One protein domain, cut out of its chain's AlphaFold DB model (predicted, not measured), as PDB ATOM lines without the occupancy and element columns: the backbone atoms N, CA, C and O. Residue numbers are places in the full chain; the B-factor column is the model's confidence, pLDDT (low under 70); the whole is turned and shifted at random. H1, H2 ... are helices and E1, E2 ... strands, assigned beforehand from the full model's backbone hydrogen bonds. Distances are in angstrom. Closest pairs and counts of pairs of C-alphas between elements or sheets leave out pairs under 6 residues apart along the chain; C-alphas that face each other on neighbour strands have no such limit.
ATOM      1  N   ARG A   2     140.308 140.176 235.060       88.00
ATOM      2  CA  ARG A   2     140.046 140.274 236.519       88.00
ATOM      3  C   ARG A   2     141.123 139.634 237.411       88.00
ATOM      4  O   ARG A   2     140.914 139.505 238.611       88.00
ATOM      5  N   LYS A   3     142.272 139.226 236.851       87.75
ATOM      6  CA  LYS A   3     143.397 138.586 237.572       87.75
ATOM      7  C   LYS A   3     142.960 137.404 238.464       87.75
ATOM      8  O   LYS A   3     143.437 137.274 239.584       87.75
ATOM      9  N   GLY A   4     142.015 136.589 237.987       86.88
ATOM     10  CA  GLY A   4     141.474 135.445 238.735       86.88
ATOM     11  C   GLY A   4     140.539 135.802 239.899       86.88
ATOM     12  O   GLY A   4     140.286 134.957 240.752       86.88
ATOM     13  N   ARG A   5     140.038 137.045 239.986       90.88
ATOM     14  CA  ARG A   5     139.032 137.435 240.990       90.88
ATOM     15  C   ARG A   5     137.653 136.869 240.644       90.88
ATOM     16  O   ARG A   5     137.181 137.041 239.526       90.88
ATOM     17  N   PHE A   6     136.985 136.312 241.654       87.88
ATOM     18  CA  PHE A   6     135.608 135.814 241.588       87.88
ATOM     19  C   PHE A   6     134.570 136.912 241.254       87.88
ATOM     20  O   PHE A   6     134.730 138.060 241.692       87.88
ATOM     21  N   PRO A   7     133.472 136.589 240.537       91.31
ATOM     22  CA  PRO A   7     133.259 135.370 239.753       91.31
ATOM     23  C   PRO A   7     134.007 135.408 238.415       91.31
ATOM     24  O   PRO A   7     134.410 136.475 237.940       91.31
ATOM     25  N   ASP A   8     134.156 134.239 237.801       92.19
ATOM     26  CA  ASP A   8     134.460 134.184 236.375       92.19
ATOM     27  C   ASP A   8     133.288 134.790 235.598       92.19
ATOM     28  O   ASP A   8     132.128 134.609 235.967       92.19
ATOM     29  N   VAL A   9     133.604 135.552 234.554       93.44
ATOM     30  CA  VAL A   9     132.618 136.269 233.741       93.44
ATOM     31  C   VAL A   9     132.590 135.651 232.360       93.44
ATOM     32  O   VAL A   9     133.637 135.516 231.719       93.44
ATOM     33  N   MET A  10     131.392 135.337 231.884       95.56
ATOM     34  CA  MET A  10     131.174 134.862 230.530       95.56
ATOM     35  C   MET A  10     130.143 135.769 229.875       95.56
ATOM     36  O   MET A  10     128.998 135.796 230.288       95.56
ATOM     37  N   LEU A  11     130.542 136.550 228.873       97.06
ATOM     38  CA  LEU A  11     129.614 137.475 228.220       97.06
ATOM     39  C   LEU A  11     128.558 136.708 227.422       97.06
ATOM     40  O   LEU A  11     128.893 135.725 226.757       97.06
ATOM     41  N   ALA A  12     127.324 137.212 227.409       98.06
ATOM     42  CA  ALA A  12     126.266 136.689 226.555       98.06
ATOM     43  C   ALA A  12     126.570 136.970 225.082       98.06
ATOM     44  O   ALA A  12     126.205 138.005 224.518       98.06
ATOM     45  N   ARG A  13     127.229 136.014 224.427       97.25
ATOM     46  CA  ARG A  13     127.620 136.127 223.009       97.25
ATOM     47  C   ARG A  13     126.410 136.281 222.099       97.25
ATOM     48  O   ARG A  13     126.490 136.964 221.084       97.25
ATOM     49  N   GLN A  14     125.276 135.699 222.486       98.44
ATOM     50  CA  GLN A  14     124.029 135.864 221.749       98.44
ATOM     51  C   GLN A  14     123.565 137.323 221.713       98.44
ATOM     52  O   GLN A  14     123.060 137.768 220.690       98.44
ATOM     53  N   VAL A  15     123.778 138.091 222.787       98.25
ATOM     54  CA  VAL A  15     123.417 139.517 222.822       98.25
ATOM     55  C   VAL A  15     124.299 140.319 221.873       98.25
ATOM     56  O   VAL A  15     123.800 141.198 221.180       98.25
ATOM     57  N   LEU A  16     125.584 139.973 221.760       97.69
ATOM     58  CA  LEU A  16     126.468 140.583 220.765       97.69
ATOM     59  C   LEU A  16     125.978 140.317 219.332       97.69
ATOM     60  O   LEU A  16     125.896 141.249 218.541       97.69
ATOM     61  N   ILE A  17     125.572 139.081 219.022       97.69
ATOM     62  CA  ILE A  17     124.971 138.720 217.721       97.69
ATOM     63  C   ILE A  17     123.673 139.491 217.468       97.69
ATOM     64  O   ILE A  17     123.407 139.918 216.349       97.69
ATOM     65  N   ASN A  18     122.863 139.669 218.508       97.56
ATOM     66  CA  ASN A  18     121.563 140.314 218.409       97.56
ATOM     67  C   ASN A  18     121.661 141.832 218.225       97.56
ATOM     68  O   ASN A  18     120.843 142.402 217.505       97.56
ATOM     69  N   CYS A  19     122.613 142.478 218.905       97.19
ATOM     70  CA  CYS A  19     122.567 143.914 219.179       97.19
ATOM     71  C   CYS A  19     123.722 144.733 218.611       97.19
ATOM     72  O   CYS A  19     123.582 145.953 218.532       97.19
ATOM     73  N   VAL A  20     124.845 144.121 218.224       97.44
ATOM     74  CA  VAL A  20     125.932 144.881 217.593       97.44
ATOM     75  C   VAL A  20     125.448 145.352 216.217       97.44
ATOM     76  O   VAL A  20     125.096 144.513 215.387       97.44
ATOM     77  N   PRO A  21     125.385 146.672 215.962       95.69
ATOM     78  CA  PRO A  21     124.909 147.194 214.688       95.69
ATOM     79  C   PRO A  21     125.973 147.031 213.598       95.69
ATOM     80  O   PRO A  21     127.153 146.820 213.882       95.69
ATOM     81  N   ALA A  22     125.560 147.177 212.340       93.44
ATOM     82  CA  ALA A  22     126.498 147.346 211.237       93.44
ATOM     83  C   ALA A  22     127.246 148.690 211.330       93.44
ATOM     84  O   ALA A  22     126.799 149.625 211.997       93.44
ATOM     85  N   ASN A  23     128.388 148.788 210.641       89.06
ATOM     86  CA  ASN A  23     129.162 150.033 210.568       89.06
ATOM     87  C   ASN A  23     128.428 151.119 209.766       89.06
ATOM     88  O   ASN A  23     128.438 152.282 210.170       89.06
ATOM     89  N   ASP A  24     127.789 150.750 208.650       89.19
ATOM     90  CA  ASP A  24     126.835 151.617 207.955       89.19
ATOM     91  C   ASP A  24     125.430 151.351 208.528       89.19
ATOM     92  O   ASP A  24     124.943 150.224 208.438       89.19
ATOM     93  N   PRO A  25     124.740 152.359 209.092       87.50
ATOM     94  CA  PRO A  25     123.375 152.209 209.601       87.50
ATOM     95  C   PRO A  25     122.337 151.750 208.565       87.50
ATOM     96  O   PRO A  25     121.209 151.429 208.940       87.50
ATOM     97  N   LYS A  26     122.666 151.786 207.268       91.94
ATOM     98  CA  LYS A  26     121.807 151.279 206.188       91.94
ATOM     99  C   LYS A  26     121.879 149.762 206.036       91.94
ATOM    100  O   LYS A  26     120.948 149.180 205.478       91.94
ATOM    101  N   ASP A  27     122.960 149.148 206.499       91.56
ATOM    102  CA  ASP A  27     123.162 147.711 206.404       91.56
ATOM    103  C   ASP A  27     122.452 146.987 207.558       91.56
ATOM    104  O   ASP A  27     122.328 147.524 208.667       91.56
ATOM    105  N   PRO A  28     121.962 145.755 207.332       90.88
ATOM    106  CA  PRO A  28     121.426 144.945 208.417       90.88
ATOM    107  C   PRO A  28     122.531 144.622 209.439       90.88
ATOM    108  O   PRO A  28     123.694 144.488 209.052       90.88
ATOM    109  N   PRO A  29     122.194 144.435 210.730       93.38
ATOM    110  CA  PRO A  29     123.162 143.982 211.722       93.38
ATOM    111  C   PRO A  29     123.894 142.709 211.262       93.38
ATOM    112  O   PRO A  29     123.245 141.810 210.717       93.38
ATOM    113  N   PRO A  30     125.215 142.601 211.503       94.62
ATOM    114  CA  PRO A  30     126.037 141.486 211.028       94.62
ATOM    115  C   PRO A  30     125.525 140.120 211.507       94.62
ATOM    116  O   PRO A  30     125.371 139.186 210.717       94.62
ATOM    117  N   GLY A  31     125.230 140.001 212.805       95.50
ATOM    118  CA  GLY A  31     124.746 138.767 213.422       95.50
ATOM    119  C   GLY A  31     125.572 137.533 213.030       95.50
ATOM    120  O   GLY A  31     126.798 137.535 213.099       95.50
ATOM    121  N   CYS A  32     124.895 136.471 212.592       96.88
ATOM    122  CA  CYS A  32     125.498 135.224 212.117       96.88
ATOM    123  C   CYS A  32     126.077 135.293 210.689       96.88
ATOM    124  O   CYS A  32     126.569 134.277 210.205       96.88
ATOM    125  N   LEU A  33     125.989 136.430 209.987       94.94
ATOM    126  CA  LEU A  33     126.413 136.563 208.583       94.94
ATOM    127  C   LEU A  33     127.826 137.141 208.417       94.94
ATOM    128  O   LEU A  33     128.248 137.420 207.298       94.94
ATOM    129  N   GLY A  34     128.561 137.279 209.519       91.88
ATOM    130  CA  GLY A  34     129.921 137.804 209.534       91.88
ATOM    131  C   GLY A  34     129.974 139.207 210.120       91.88
ATOM    132  O   GLY A  34     129.112 140.042 209.872       91.88
ATOM    133  N   GLY A  35     130.999 139.450 210.925       92.62
ATOM    134  CA  GLY A  35     131.252 140.710 211.606       92.62
ATOM    135  C   GLY A  35     132.681 140.733 212.131       92.62
ATOM    136  O   GLY A  35     133.395 139.733 212.040       92.62
ATOM    137  N   ASP A  36     133.090 141.872 212.683       91.81
ATOM    138  CA  ASP A  36     134.462 142.073 213.138       91.81
ATOM    139  C   ASP A  36     134.556 142.423 214.630       91.81
ATOM    140  O   ASP A  36     133.666 143.052 215.214       91.81
ATOM    141  N   SER A  37     135.665 142.026 215.260       95.31
ATOM    142  CA  SER A  37     135.923 142.293 216.678       95.31
ATOM    143  C   SER A  37     135.986 143.793 217.009       95.31
ATOM    144  O   SER A  37     135.550 144.193 218.091       95.31
ATOM    145  N   ALA A  38     136.414 144.649 216.076       95.38
ATOM    146  CA  ALA A  38     136.384 146.100 216.235       95.38
ATOM    147  C   ALA A  38     134.963 146.635 216.446       95.38
ATOM    148  O   ALA A  38     134.760 147.532 217.268       95.38
ATOM    149  N   MET A  39     133.973 146.065 215.748       96.12
ATOM    150  CA  MET A  39     132.563 146.456 215.872       96.12
ATOM    151  C   MET A  39     132.046 146.163 217.280       96.12
ATOM    152  O   MET A  39     131.420 147.015 217.910       96.12
ATOM    153  N   ILE A  40     132.373 144.973 217.795       97.19
ATOM    154  CA  ILE A  40     132.026 144.542 219.152       97.19
ATOM    155  C   ILE A  40     132.686 145.459 220.184       97.19
ATOM    156  O   ILE A  40     132.015 145.966 221.082       97.19
ATOM    157  N   HIS A  41     133.992 145.704 220.060       97.31
ATOM    158  CA  HIS A  41     134.720 146.549 221.003       97.31
ATOM    159  C   HIS A  41     134.191 147.987 221.019       97.31
ATOM    160  O   HIS A  41     133.976 148.536 222.098       97.31
ATOM    161  N   ASN A  42     133.920 148.568 219.846       96.94
ATOM    162  CA  ASN A  42     133.332 149.900 219.734       96.94
ATOM    163  C   ASN A  42     131.927 149.949 220.353       96.94
ATOM    164  O   ASN A  42     131.631 150.851 221.135       96.94
ATOM    165  N   TYR A  43     131.077 148.956 220.076       97.06
ATOM    166  CA  TYR A  43     129.750 148.854 220.686       97.06
ATOM    167  C   TYR A  43     129.832 148.826 222.222       97.06
ATOM    168  O   TYR A  43     129.146 149.591 222.901       97.06
ATOM    169  N   LEU A  44     130.746 148.025 222.779       97.69
ATOM    170  CA  LEU A  44     130.919 147.866 224.226       97.69
ATOM    171  C   LEU A  44     131.476 149.106 224.948       97.69
ATOM    172  O   LEU A  44     131.470 149.130 226.180       97.69
ATOM    173  N   THR A  45     131.943 150.137 224.234       96.94
ATOM    174  CA  THR A  45     132.311 151.417 224.872       96.94
ATOM    175  C   THR A  45     131.110 152.279 225.239       96.94
ATOM    176  O   THR A  45     131.184 153.065 226.182       96.94
ATOM    177  N   HIS A  46     129.986 152.098 224.544       95.69
ATOM    178  CA  HIS A  46     128.767 152.888 224.737       95.69
ATOM    179  C   HIS A  46     127.568 152.036 225.163       95.69
ATOM    180  O   HIS A  46     126.490 152.563 225.422       95.69
ATOM    181  N   SER A  47     127.723 150.716 225.204       96.19
ATOM    182  CA  SER A  47     126.683 149.756 225.563       96.19
ATOM    183  C   SER A  47     127.251 148.680 226.478       96.19
ATOM    184  O   SER A  47     128.457 148.430 226.506       96.19
ATOM    185  N   LYS A  48     126.372 148.050 227.255       96.56
ATOM    186  CA  LYS A  48     126.721 146.940 228.137       96.56
ATOM    187  C   LYS A  48     126.098 145.659 227.611       96.56
ATOM    188  O   LYS A  48     125.019 145.690 227.024       96.56
ATOM    189  N   VAL A  49     126.762 144.540 227.858       97.44
ATOM    190  CA  VAL A  49     126.207 143.204 227.628       97.44
ATOM    191  C   VAL A  49     126.116 142.447 228.943       97.44
ATOM    192  O   VAL A  49     126.985 142.629 229.798       97.44
ATOM    193  N   PRO A  50     125.085 141.614 229.132       97.62
ATOM    194  CA  PRO A  50     124.961 140.815 230.335       97.62
ATOM    195  C   PRO A  50     125.877 139.584 230.307       97.62
ATOM    196  O   PRO A  50     126.575 139.303 229.327       97.62
ATOM    197  N   ASP A  51     125.844 138.830 231.403       97.25
ATOM    198  CA  ASP A  51     126.413 137.485 231.481       97.25
ATOM    199  C   ASP A  51     125.634 136.490 230.597       97.25
ATOM    200  O   ASP A  51     124.433 136.649 230.385       97.25
ATOM    201  N   GLU A  52     126.297 135.440 230.112       98.00
ATOM    202  CA  GLU A  52     125.749 134.344 229.304       98.00
ATOM    203  C   GLU A  52     124.473 133.746 229.907       98.00
ATOM    204  O   GLU A  52     123.592 133.322 229.159       98.00
ATOM    205  N   THR A  53     124.304 133.779 231.231       96.25
ATOM    206  CA  THR A  53     123.069 133.309 231.874       96.25
ATOM    207  C   THR A  53     121.820 134.123 231.517       96.25
ATOM    208  O   THR A  53     120.717 133.605 231.655       96.25
ATOM    209  N   CYS A  54     121.957 135.376 231.069       97.44
ATOM    210  CA  CYS A  54     120.827 136.198 230.621       97.44
ATOM    211  C   CYS A  54     120.282 135.757 229.260       97.44
ATOM    212  O   CYS A  54     119.075 135.807 229.028       97.44
ATOM    213  N   MET A  55     121.173 135.366 228.349       97.69
ATOM    214  CA  MET A  55     120.803 134.928 227.009       97.69
ATOM    215  C   MET A  55     121.834 133.917 226.488       97.69
ATOM    216  O   MET A  55     122.797 134.304 225.816       97.69
ATOM    217  N   PRO A  56     121.635 132.619 226.787       97.75
ATOM    218  CA  PRO A  56     122.525 131.564 226.325       97.75
ATOM    219  C   PRO A  56     122.597 131.504 224.799       97.75
ATOM    220  O   PRO A  56     121.585 131.688 224.117       97.75
ATOM    221  N   TYR A  57     123.778 131.193 224.267       98.25
ATOM    222  CA  TYR A  57     124.039 131.094 222.830       98.25
ATOM    223  C   TYR A  57     123.039 130.189 222.087       98.25
ATOM    224  O   TYR A  57     122.856 129.028 222.449       98.25
ATOM    225  N   GLN A  58     122.412 130.723 221.032       98.06
ATOM    226  CA  GLN A  58     121.430 130.031 220.181       98.06
ATOM    227  C   GLN A  58     121.900 129.864 218.727       98.06
ATOM    228  O   GLN A  58     121.211 129.216 217.944       98.06
ATOM    229  N   ALA A  59     123.039 130.456 218.348       97.38
ATOM    230  CA  ALA A  59     123.559 130.435 216.977       97.38
ATOM    231  C   ALA A  59     122.573 130.969 215.914       97.38
ATOM    232  O   ALA A  59     122.553 130.496 214.778       97.38
ATOM    233  N   ALA A  60     121.751 131.963 216.267       97.19
ATOM    234  CA  ALA A  60     120.714 132.501 215.390       97.19
ATOM    235  C   ALA A  60     120.630 134.030 215.446       97.19
ATOM    236  O   ALA A  60     120.944 134.643 216.465       97.19
ATOM    237  N   ASN A  61     120.134 134.637 214.367       96.75
ATOM    238  CA  ASN A  61     119.776 136.055 214.336       96.75
ATOM    239  C   ASN A  61     118.399 136.243 214.983       96.75
ATOM    240  O   ASN A  61     117.395 135.837 214.399       96.75
ATOM    241  N   MET A  62     118.341 136.850 216.173       95.75
ATOM    242  CA  MET A  62     117.086 137.009 216.934       95.75
ATOM    243  C   MET A  62     116.608 138.465 217.050       95.75
ATOM    244  O   MET A  62     115.525 138.710 217.572       95.75
ATOM    245  N   GLY A  63     117.394 139.425 216.554       95.06
ATOM    246  CA  GLY A  63     117.147 140.857 216.741       95.06
ATOM    247  C   GLY A  63     117.424 141.327 218.174       95.06
ATOM    248  O   GLY A  63     117.593 140.515 219.082       95.06
ATOM    249  N   CYS A  64     117.480 142.645 218.373       96.31
ATOM    250  CA  CYS A  64     117.814 143.277 219.654       96.31
ATOM    251  C   CYS A  64     116.561 143.807 220.372       96.31
ATOM    252  O   CYS A  64     116.251 144.997 220.317       96.31
ATOM    253  N   ALA A  65     115.818 142.913 221.016       97.00
ATOM    254  CA  ALA A  65     114.675 143.227 221.865       97.00
ATOM    255  C   ALA A  65     115.024 142.954 223.337       97.00
ATOM    256  O   ALA A  65     116.000 142.271 223.641       97.00
ATOM    257  N   ALA A  66     114.229 143.473 224.276       96.75
ATOM    258  CA  ALA A  66     114.509 143.317 225.706       96.75
ATOM    259  C   ALA A  66     114.610 141.834 226.130       96.75
ATOM    260  O   ALA A  66     115.518 141.454 226.868       96.75
ATOM    261  N   ASP A  67     113.739 140.978 225.591       95.50
ATOM    262  CA  ASP A  67     113.705 139.533 225.847       95.50
ATOM    263  C   ASP A  67     114.756 138.736 225.053       95.50
ATOM    264  O   ASP A  67     114.893 137.528 225.239       95.50
ATOM    265  N   THR A  68     115.524 139.387 224.178       97.00
ATOM    266  CA  THR A  68     116.693 138.798 223.508       97.00
ATOM    267  C   THR A  68     118.014 139.401 223.999       97.00
ATOM    268  O   THR A  68     119.082 139.032 223.501       97.00
ATOM    269  N   ILE A  69     117.948 140.280 225.009       97.94
ATOM    270  CA  ILE A  69     119.085 140.788 225.789       97.94
ATOM    271  C   ILE A  69     119.214 140.005 227.097       97.94
ATOM    272  O   ILE A  69     120.264 139.430 227.372       97.94
ATOM    273  N   CYS A  70     118.153 139.956 227.904       98.06
ATOM    274  CA  CYS A  70     118.117 139.142 229.114       98.06
ATOM    275  C   CYS A  70     116.711 138.593 229.329       98.06
ATOM    276  O   CYS A  70     115.748 139.356 229.409       98.06
ATOM    277  N   ARG A  71     116.582 137.270 229.423       96.44
ATOM    278  CA  ARG A  71     115.290 136.593 229.520       96.44
ATOM    279  C   ARG A  71     115.313 135.503 230.563       96.44
ATOM    280  O   ARG A  71     116.262 134.732 230.658       96.44
ATOM    281  N   ASN A  72     114.202 135.395 231.275       95.69
ATOM    282  CA  ASN A  72     113.914 134.251 232.119       95.69
ATOM    283  C   ASN A  72     112.577 133.622 231.705       95.69
ATOM    284  O   ASN A  72     111.756 134.250 231.033       95.69
ATOM    285  N   CYS A  73     112.382 132.361 232.074       93.94
ATOM    286  CA  CYS A  73     111.188 131.591 231.755       93.94
ATOM    287  C   CYS A  73     110.707 130.837 232.994       93.94
ATOM    288  O   CYS A  73     111.496 130.427 233.851       93.94
ATOM    289  N   LEU A  74     109.399 130.630 233.091       92.56
ATOM    290  CA  LEU A  74     108.829 129.692 234.048       92.56
ATOM    291  C   LEU A  74     108.726 128.308 233.386       92.56
ATOM    292  O   LEU A  74     108.511 128.230 232.175       92.56
ATOM    293  N   PRO A  75     108.874 127.206 234.143       89.88
ATOM    294  CA  PRO A  75     108.694 125.862 233.602       89.88
ATOM    295  C   PRO A  75     107.300 125.654 232.989       89.88
ATOM    296  O   PRO A  75     106.303 126.164 233.503       89.88
ATOM    297  N   GLY A  76     107.226 124.835 231.937       86.31
ATOM    298  CA  GLY A  76     105.977 124.538 231.229       86.31
ATOM    299  C   GLY A  76     105.504 125.704 230.358       86.31
ATOM    300  O   GLY A  76     106.314 126.436 229.798       86.31
ATOM    301  N   ASP A  77     104.187 125.885 230.264       86.25
ATOM    302  CA  ASP A  77     103.562 126.875 229.370       86.25
ATOM    303  C   ASP A  77     103.383 128.262 230.016       86.25
ATOM    304  O   ASP A  77     102.673 129.121 229.497       86.25
ATOM    305  N   ALA A  78     104.015 128.498 231.168       85.38
ATOM    306  CA  ALA A  78     103.899 129.750 231.918       85.38
ATOM    307  C   ALA A  78     104.635 130.938 231.262       85.38
ATOM    308  O   ALA A  78     104.476 132.078 231.697       85.38
ATOM    309  N   GLY A  79     105.392 130.679 230.193       93.31
ATOM    310  CA  GLY A  79     105.977 131.696 229.328       93.31
ATOM    311  C   GLY A  79     107.315 132.255 229.810       93.31
ATOM    312  O   GLY A  79     107.868 131.864 230.843       93.31
ATOM    313  N   CYS A  80     107.836 133.183 229.012       94.81
ATOM    314  CA  CYS A  80     109.092 133.883 229.243       94.81
ATOM    315  C   CYS A  80     108.865 135.394 229.264       94.81
ATOM    316  O   CYS A  80     107.923 135.893 228.648       94.81
ATOM    317  N   TRP A  81     109.745 136.121 229.942       95.56
ATOM    318  CA  TRP A  81     109.710 137.580 230.013       95.56
ATOM    319  C   TRP A  81     111.126 138.154 229.994       95.56
ATOM    320  O   TRP A  81     112.099 137.471 230.330       95.56
ATOM    321  N   ALA A  82     111.232 139.417 229.586       97.19
ATOM    322  CA  ALA A  82     112.474 140.168 229.664       97.19
ATOM    323  C   ALA A  82     112.809 140.504 231.124       97.19
ATOM    324  O   ALA A  82     111.927 140.886 231.891       97.19
ATOM    325  N   VAL A  83     114.079 140.379 231.498       96.81
ATOM    326  CA  VAL A  83     114.578 140.812 232.805       96.81
ATOM    327  C   VAL A  83     115.128 142.227 232.660       96.81
ATOM    328  O   VAL A  83     116.109 142.448 231.950       96.81
ATOM    329  N   ASP A  84     114.495 143.178 233.344       89.81
ATOM    330  CA  ASP A  84     114.738 144.612 233.143       89.81
ATOM    331  C   ASP A  84     116.072 145.107 233.723       89.81
ATOM    332  O   ASP A  84     116.588 146.135 233.288       89.81
ATOM    333  N   SER A  85     116.637 144.404 234.713       94.31
ATOM    334  CA  SER A  85     117.880 144.816 235.370       94.31
ATOM    335  C   SER A  85     118.844 143.653 235.584       94.31
ATOM    336  O   SER A  85     118.505 142.628 236.173       94.31
ATOM    337  N   TRP A  86     120.080 143.821 235.131       95.38
ATOM    338  CA  TRP A  86     121.133 142.809 235.155       95.38
ATOM    339  C   TRP A  86     122.496 143.487 235.303       95.38
ATOM    340  O   TRP A  86     122.636 144.678 235.053       95.38
ATOM    341  N   THR A  87     123.506 142.731 235.737       95.25
ATOM    342  CA  THR A  87     124.886 143.231 235.804       95.25
ATOM    343  C   THR A  87     125.481 143.302 234.404       95.25
ATOM    344  O   THR A  87     125.586 142.272 233.734       95.25
ATOM    345  N   GLY A  88     125.867 144.500 233.971       95.88
ATOM    346  CA  GLY A  88     126.416 144.748 232.651       95.88
ATOM    347  C   GLY A  88     127.936 144.831 232.594       95.88
ATOM    348  O   GLY A  88     128.619 145.315 233.498       95.88
ATOM    349  N   TYR A  89     128.475 144.390 231.460       97.12
ATOM    350  CA  TYR A  89     129.896 144.426 231.135       97.12
ATOM    351  C   TYR A  89     130.122 145.270 229.887       97.12
ATOM    352  O   TYR A  89     129.404 145.144 228.899       97.12
ATOM    353  N   GLY A  90     131.136 146.130 229.922       97.06
ATOM    354  CA  GLY A  90     131.519 146.963 228.782       97.06
ATOM    355  C   GLY A  90     133.026 147.123 228.687       97.06
ATOM    356  O   GLY A  90     133.777 146.469 229.412       97.06
ATOM    357  N   VAL A  91     133.473 148.040 227.842       97.44
ATOM    358  CA  VAL A  91     134.883 148.306 227.550       97.44
ATOM    359  C   VAL A  91     135.187 149.781 227.797       97.44
ATOM    360  O   VAL A  91     134.401 150.641 227.425       97.44
ATOM    361  N   SER A  92     136.321 150.098 228.425       97.19
ATOM    362  CA  SER A  92     136.744 151.492 228.635       97.19
ATOM    363  C   SER A  92     137.612 152.021 227.500       97.19
ATOM    364  O   SER A  92     137.586 153.209 227.202       97.19
ATOM    365  N   LEU A  93     138.432 151.154 226.902       97.19
ATOM    366  CA  LEU A  93     139.369 151.483 225.830       97.19
ATOM    367  C   LEU A  93     139.480 150.297 224.882       97.19
ATOM    368  O   LEU A  93     139.506 149.155 225.335       97.19
ATOM    369  N   THR A 205     135.539 146.661 231.552       95.19
ATOM    370  CA  THR A 205     135.051 147.325 232.770       95.19
ATOM    371  C   THR A 205     134.208 146.356 233.589       95.19
ATOM    372  O   THR A 205     133.468 145.546 233.030       95.19
ATOM    373  N   PHE A 206     134.323 146.440 234.915       94.25
ATOM    374  CA  PHE A 206     133.615 145.566 235.858       94.25
ATOM    375  C   PHE A 206     132.904 146.363 236.956       94.25
ATOM    376  O   PHE A 206     132.602 145.801 238.003       94.25
ATOM    377  N   ASP A 207     132.659 147.656 236.735       91.94
ATOM    378  CA  ASP A 207     132.169 148.571 237.771       91.94
ATOM    379  C   ASP A 207     130.806 148.122 238.321       91.94
ATOM    380  O   ASP A 207     130.640 148.017 239.535       91.94
ATOM    381  N   GLU A 208     129.874 147.740 237.440       92.00
ATOM    382  CA  GLU A 208     128.562 147.206 237.835       92.00
ATOM    383  C   GLU A 208     128.674 145.859 238.555       92.00
ATOM    384  O   GLU A 208     127.947 145.601 239.510       92.00
ATOM    385  N   LEU A 209     129.614 144.997 238.153       92.75
ATOM    386  CA  LEU A 209     129.838 143.730 238.849       92.75
ATOM    387  C   LEU A 209     130.418 143.961 240.247       92.75
ATOM    388  O   LEU A 209     129.973 143.337 241.207       92.75
ATOM    389  N   ASP A 210     131.403 144.843 240.382       92.06
ATOM    390  CA  ASP A 210     131.990 145.175 241.679       92.06
ATOM    391  C   ASP A 210     130.950 145.872 242.590       92.06
ATOM    392  O   ASP A 210     130.939 145.640 243.803       92.06
ATOM    393  N   GLU A 211     130.004 146.636 242.031       87.25
ATOM    394  CA  GLU A 211     128.829 147.136 242.753       87.25
ATOM    395  C   GLU A 211     127.884 146.011 243.191       87.25
ATOM    396  O   GLU A 211     127.544 145.941 244.379       87.25
ATOM    397  N   THR A 212     127.545 145.079 242.299       87.12
ATOM    398  CA  THR A 212     126.748 143.889 242.627       87.12
ATOM    399  C   THR A 212     127.353 143.079 243.763       87.12
ATOM    400  O   THR A 212     126.670 142.717 244.722       87.12
ATOM    401  N   LEU A 213     128.663 142.865 243.728       89.00
ATOM    402  CA  LEU A 213     129.372 142.089 244.742       89.00
ATOM    403  C   LEU A 213     129.599 142.848 246.052       89.00
ATOM    404  O   LEU A 213     129.915 142.225 247.064       89.00
ATOM    405  N   SER A 214     129.415 144.169 246.075       87.69
ATOM    406  CA  SER A 214     129.530 144.956 247.308       87.69
ATOM    407  C   SER A 214     128.373 144.722 248.292       87.69
ATOM    408  O   SER A 214     128.403 145.244 249.406       87.69
ATOM    409  N   GLY A 215     127.353 143.953 247.891       81.56
ATOM    410  CA  GLY A 215     126.149 143.715 248.686       81.56
ATOM    411  C   GLY A 215     125.209 144.919 248.728       81.56
ATOM    412  O   GLY A 215     124.352 144.986 249.602       81.56
ATOM    413  N   ARG A 216     125.379 145.884 247.814       82.38
ATOM    414  CA  ARG A 216     124.491 147.049 247.667       82.38
ATOM    415  C   ARG A 216     123.271 146.763 246.795       82.38
ATOM    416  O   ARG A 216     122.246 147.416 246.975       82.38
ATOM    417  N   VAL A 217     123.351 145.770 245.912       86.00
ATOM    418  CA  VAL A 217     122.225 145.286 245.104       86.00
ATOM    419  C   VAL A 217     122.047 143.777 245.287       86.00
ATOM    420  O   VAL A 217     123.007 143.057 245.567       86.00
ATOM    421  N   LEU A 218     120.813 143.297 245.152       85.88
ATOM    422  CA  LEU A 218     120.453 141.877 245.178       85.88
ATOM    423  C   LEU A 218     119.528 141.546 244.009       85.88
ATOM    424  O   LEU A 218     118.669 142.350 243.647       85.88
ATOM    425  N   GLY A 219     119.707 140.353 243.445       88.62
ATOM    426  CA  GLY A 219     118.867 139.817 242.376       88.62
ATOM    427  C   GLY A 219     117.629 139.087 242.892       88.62
ATOM    428  O   GLY A 219     117.696 138.384 243.902       88.62
ATOM    429  N   ASP A 220     116.524 139.195 242.157       90.56
ATOM    430  CA  ASP A 220     115.357 138.323 242.273       90.56
ATOM    431  C   ASP A 220     115.009 137.649 240.937       90.56
ATOM    432  O   ASP A 220     115.418 138.089 239.863       90.56
ATOM    433  N   TYR A 221     114.252 136.553 241.020       89.56
ATOM    434  CA  TYR A 221     113.951 135.682 239.882       89.56
ATOM    435  C   TYR A 221     113.183 136.382 238.750       89.56
ATOM    436  O   TYR A 221     113.298 135.969 237.597       89.56
ATOM    437  N   VAL A 222     112.381 137.402 239.065       88.81
ATOM    438  CA  VAL A 222     111.441 138.025 238.127       88.81
ATOM    439  C   VAL A 222     111.974 139.352 237.603       88.81
ATOM    440  O   VAL A 222     111.928 139.579 236.400       88.81
ATOM    441  N   ARG A 223     112.469 140.231 238.477       88.00
ATOM    442  CA  ARG A 223     112.831 141.610 238.108       88.00
ATOM    443  C   ARG A 223     114.326 141.806 237.882       88.00
ATOM    444  O   ARG A 223     114.717 142.823 237.315       88.00
ATOM    445  N   GLY A 224     115.150 140.844 238.296       93.25
ATOM    446  CA  GLY A 224     116.601 140.968 238.237       93.25
ATOM    447  C   GLY A 224     117.158 141.742 239.431       93.25
ATOM    448  O   GLY A 224     116.696 141.544 240.554       93.25
ATOM    449  N   ILE A 225     118.193 142.561 239.229       93.00
ATOM    450  CA  ILE A 225     118.900 143.233 240.334       93.00
ATOM    451  C   ILE A 225     118.203 144.516 240.809       93.00
ATOM    452  O   ILE A 225     117.651 145.282 240.026       93.00
ATOM    453  N   SER A 226     118.235 144.766 242.119       90.25
ATOM    454  CA  SER A 226     117.702 145.985 242.732       90.25
ATOM    455  C   SER A 226     118.521 146.418 243.947       90.25
ATOM    456  O   SER A 226     119.114 145.589 244.638       90.25
ATOM    457  N   GLU A 227     118.559 147.726 244.218       87.94
ATOM    458  CA  GLU A 227     119.233 148.274 245.398       87.94
ATOM    459  C   GLU A 227     118.601 147.787 246.703       87.94
ATOM    460  O   GLU A 227     117.383 147.837 246.905       87.94
ATOM    461  N   ILE A 228     119.455 147.403 247.649       82.69
ATOM    462  CA  ILE A 228     119.032 147.091 249.007       82.69
ATOM    463  C   ILE A 228     118.917 148.400 249.781       82.69
ATOM    464  O   ILE A 228     119.907 148.968 250.244       82.69
ATOM    465  N   LYS A 229     117.687 148.867 250.000       73.94
ATOM    466  CA  LYS A 229     117.450 149.931 250.980       73.94
ATOM    467  C   LYS A 229     117.697 149.360 252.381       73.94
ATOM    468  O   LYS A 229     117.063 148.360 252.729       73.94
ATOM    469  N   PRO A 230     118.574 149.961 253.207       62.25
ATOM    470  CA  PRO A 230     118.731 149.518 254.582       62.25
ATOM    471  C   PRO A 230     117.372 149.607 255.273       62.25
ATOM    472  O   PRO A 230     116.684 150.627 255.202       62.25
ATOM    473  N   ALA A 231     116.957 148.519 255.922       60.81
ATOM    474  CA  ALA A 231     115.744 148.547 256.717       60.81
ATOM    475  C   ALA A 231     115.908 149.636 257.784       60.81
ATOM    476  O   ALA A 231     116.821 149.550 258.609       60.81
ATOM    477  N   ASN A 232     115.016 150.632 257.795       51.72
ATOM    478  CA  ASN A 232     114.831 151.534 258.930       51.72
ATOM    479  C   ASN A 232     114.297 150.707 260.107       51.72
ATOM    480  O   ASN A 232     113.122 150.767 260.465       51.72
TER     481      ASN A 232
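Overview. This is residues 2 to 93 and 205 to 232 of the 285 residues of the protein "Hypothetical protein" of Polarella glacialis (UniProt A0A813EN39). There is little regular structure: a body of loops holds touching H1 and H3, with hairpin E1-E2 on one side, H2 packed on E3 on the opposite side, and hairpin E4-E5 with H4 at one end. The class is mixed: 120 printed residues, under half in named elements, H1 H2 H3 E1 E2 E3 H4 E4 E5 in order, both two-stranded sheets antiparallel. It is compact, radius of gyration of the C-alphas 15.7 A, spanning 53 by 42 by 25 A.

Arrangement. In hairpin E4, residues 217 to 220, and E5, residues 224 to 227, N 218 and O 226 are within hydrogen-bond range, 2.9 A. The closest C-alphas of H4, residues 207 to 213, and E4 are Thr 212 and Leu 218, 7.1 A. In hairpin E1, residues 71 to 73, and E2, residues 80 to 82, N 81 and O 72 are within range, 3.0 A. H3, residues 66 to 69, touches H1, residues 13 to 19; closest C-alphas Val 15 and Ile 69, 5.4 A. E3, residues 90 to 93, pairs with no named strand; its closest C-alpha to H2, residues 37 to 46, is Gly 90, 4.7 A from Leu 44. Every O i to N i+4 pair is within range in H1 and H4, 5 of 6 in H2; H3 is too short for one.

Along the chain. H2 is 15.1 A long. H1 begins at C-alpha 13 (127.620, 136.127, 223.009); E5 ends at C-alpha 227 (119.233, 148.274, 245.398).

Size, cuts and confidence. Residues 94 to 204 are not printed; C-alphas 93 and 205 are 9.2 A apart. Links H1 to H2 and H2 to H3 are long. Residues 230 to 232 have pLDDT under 70.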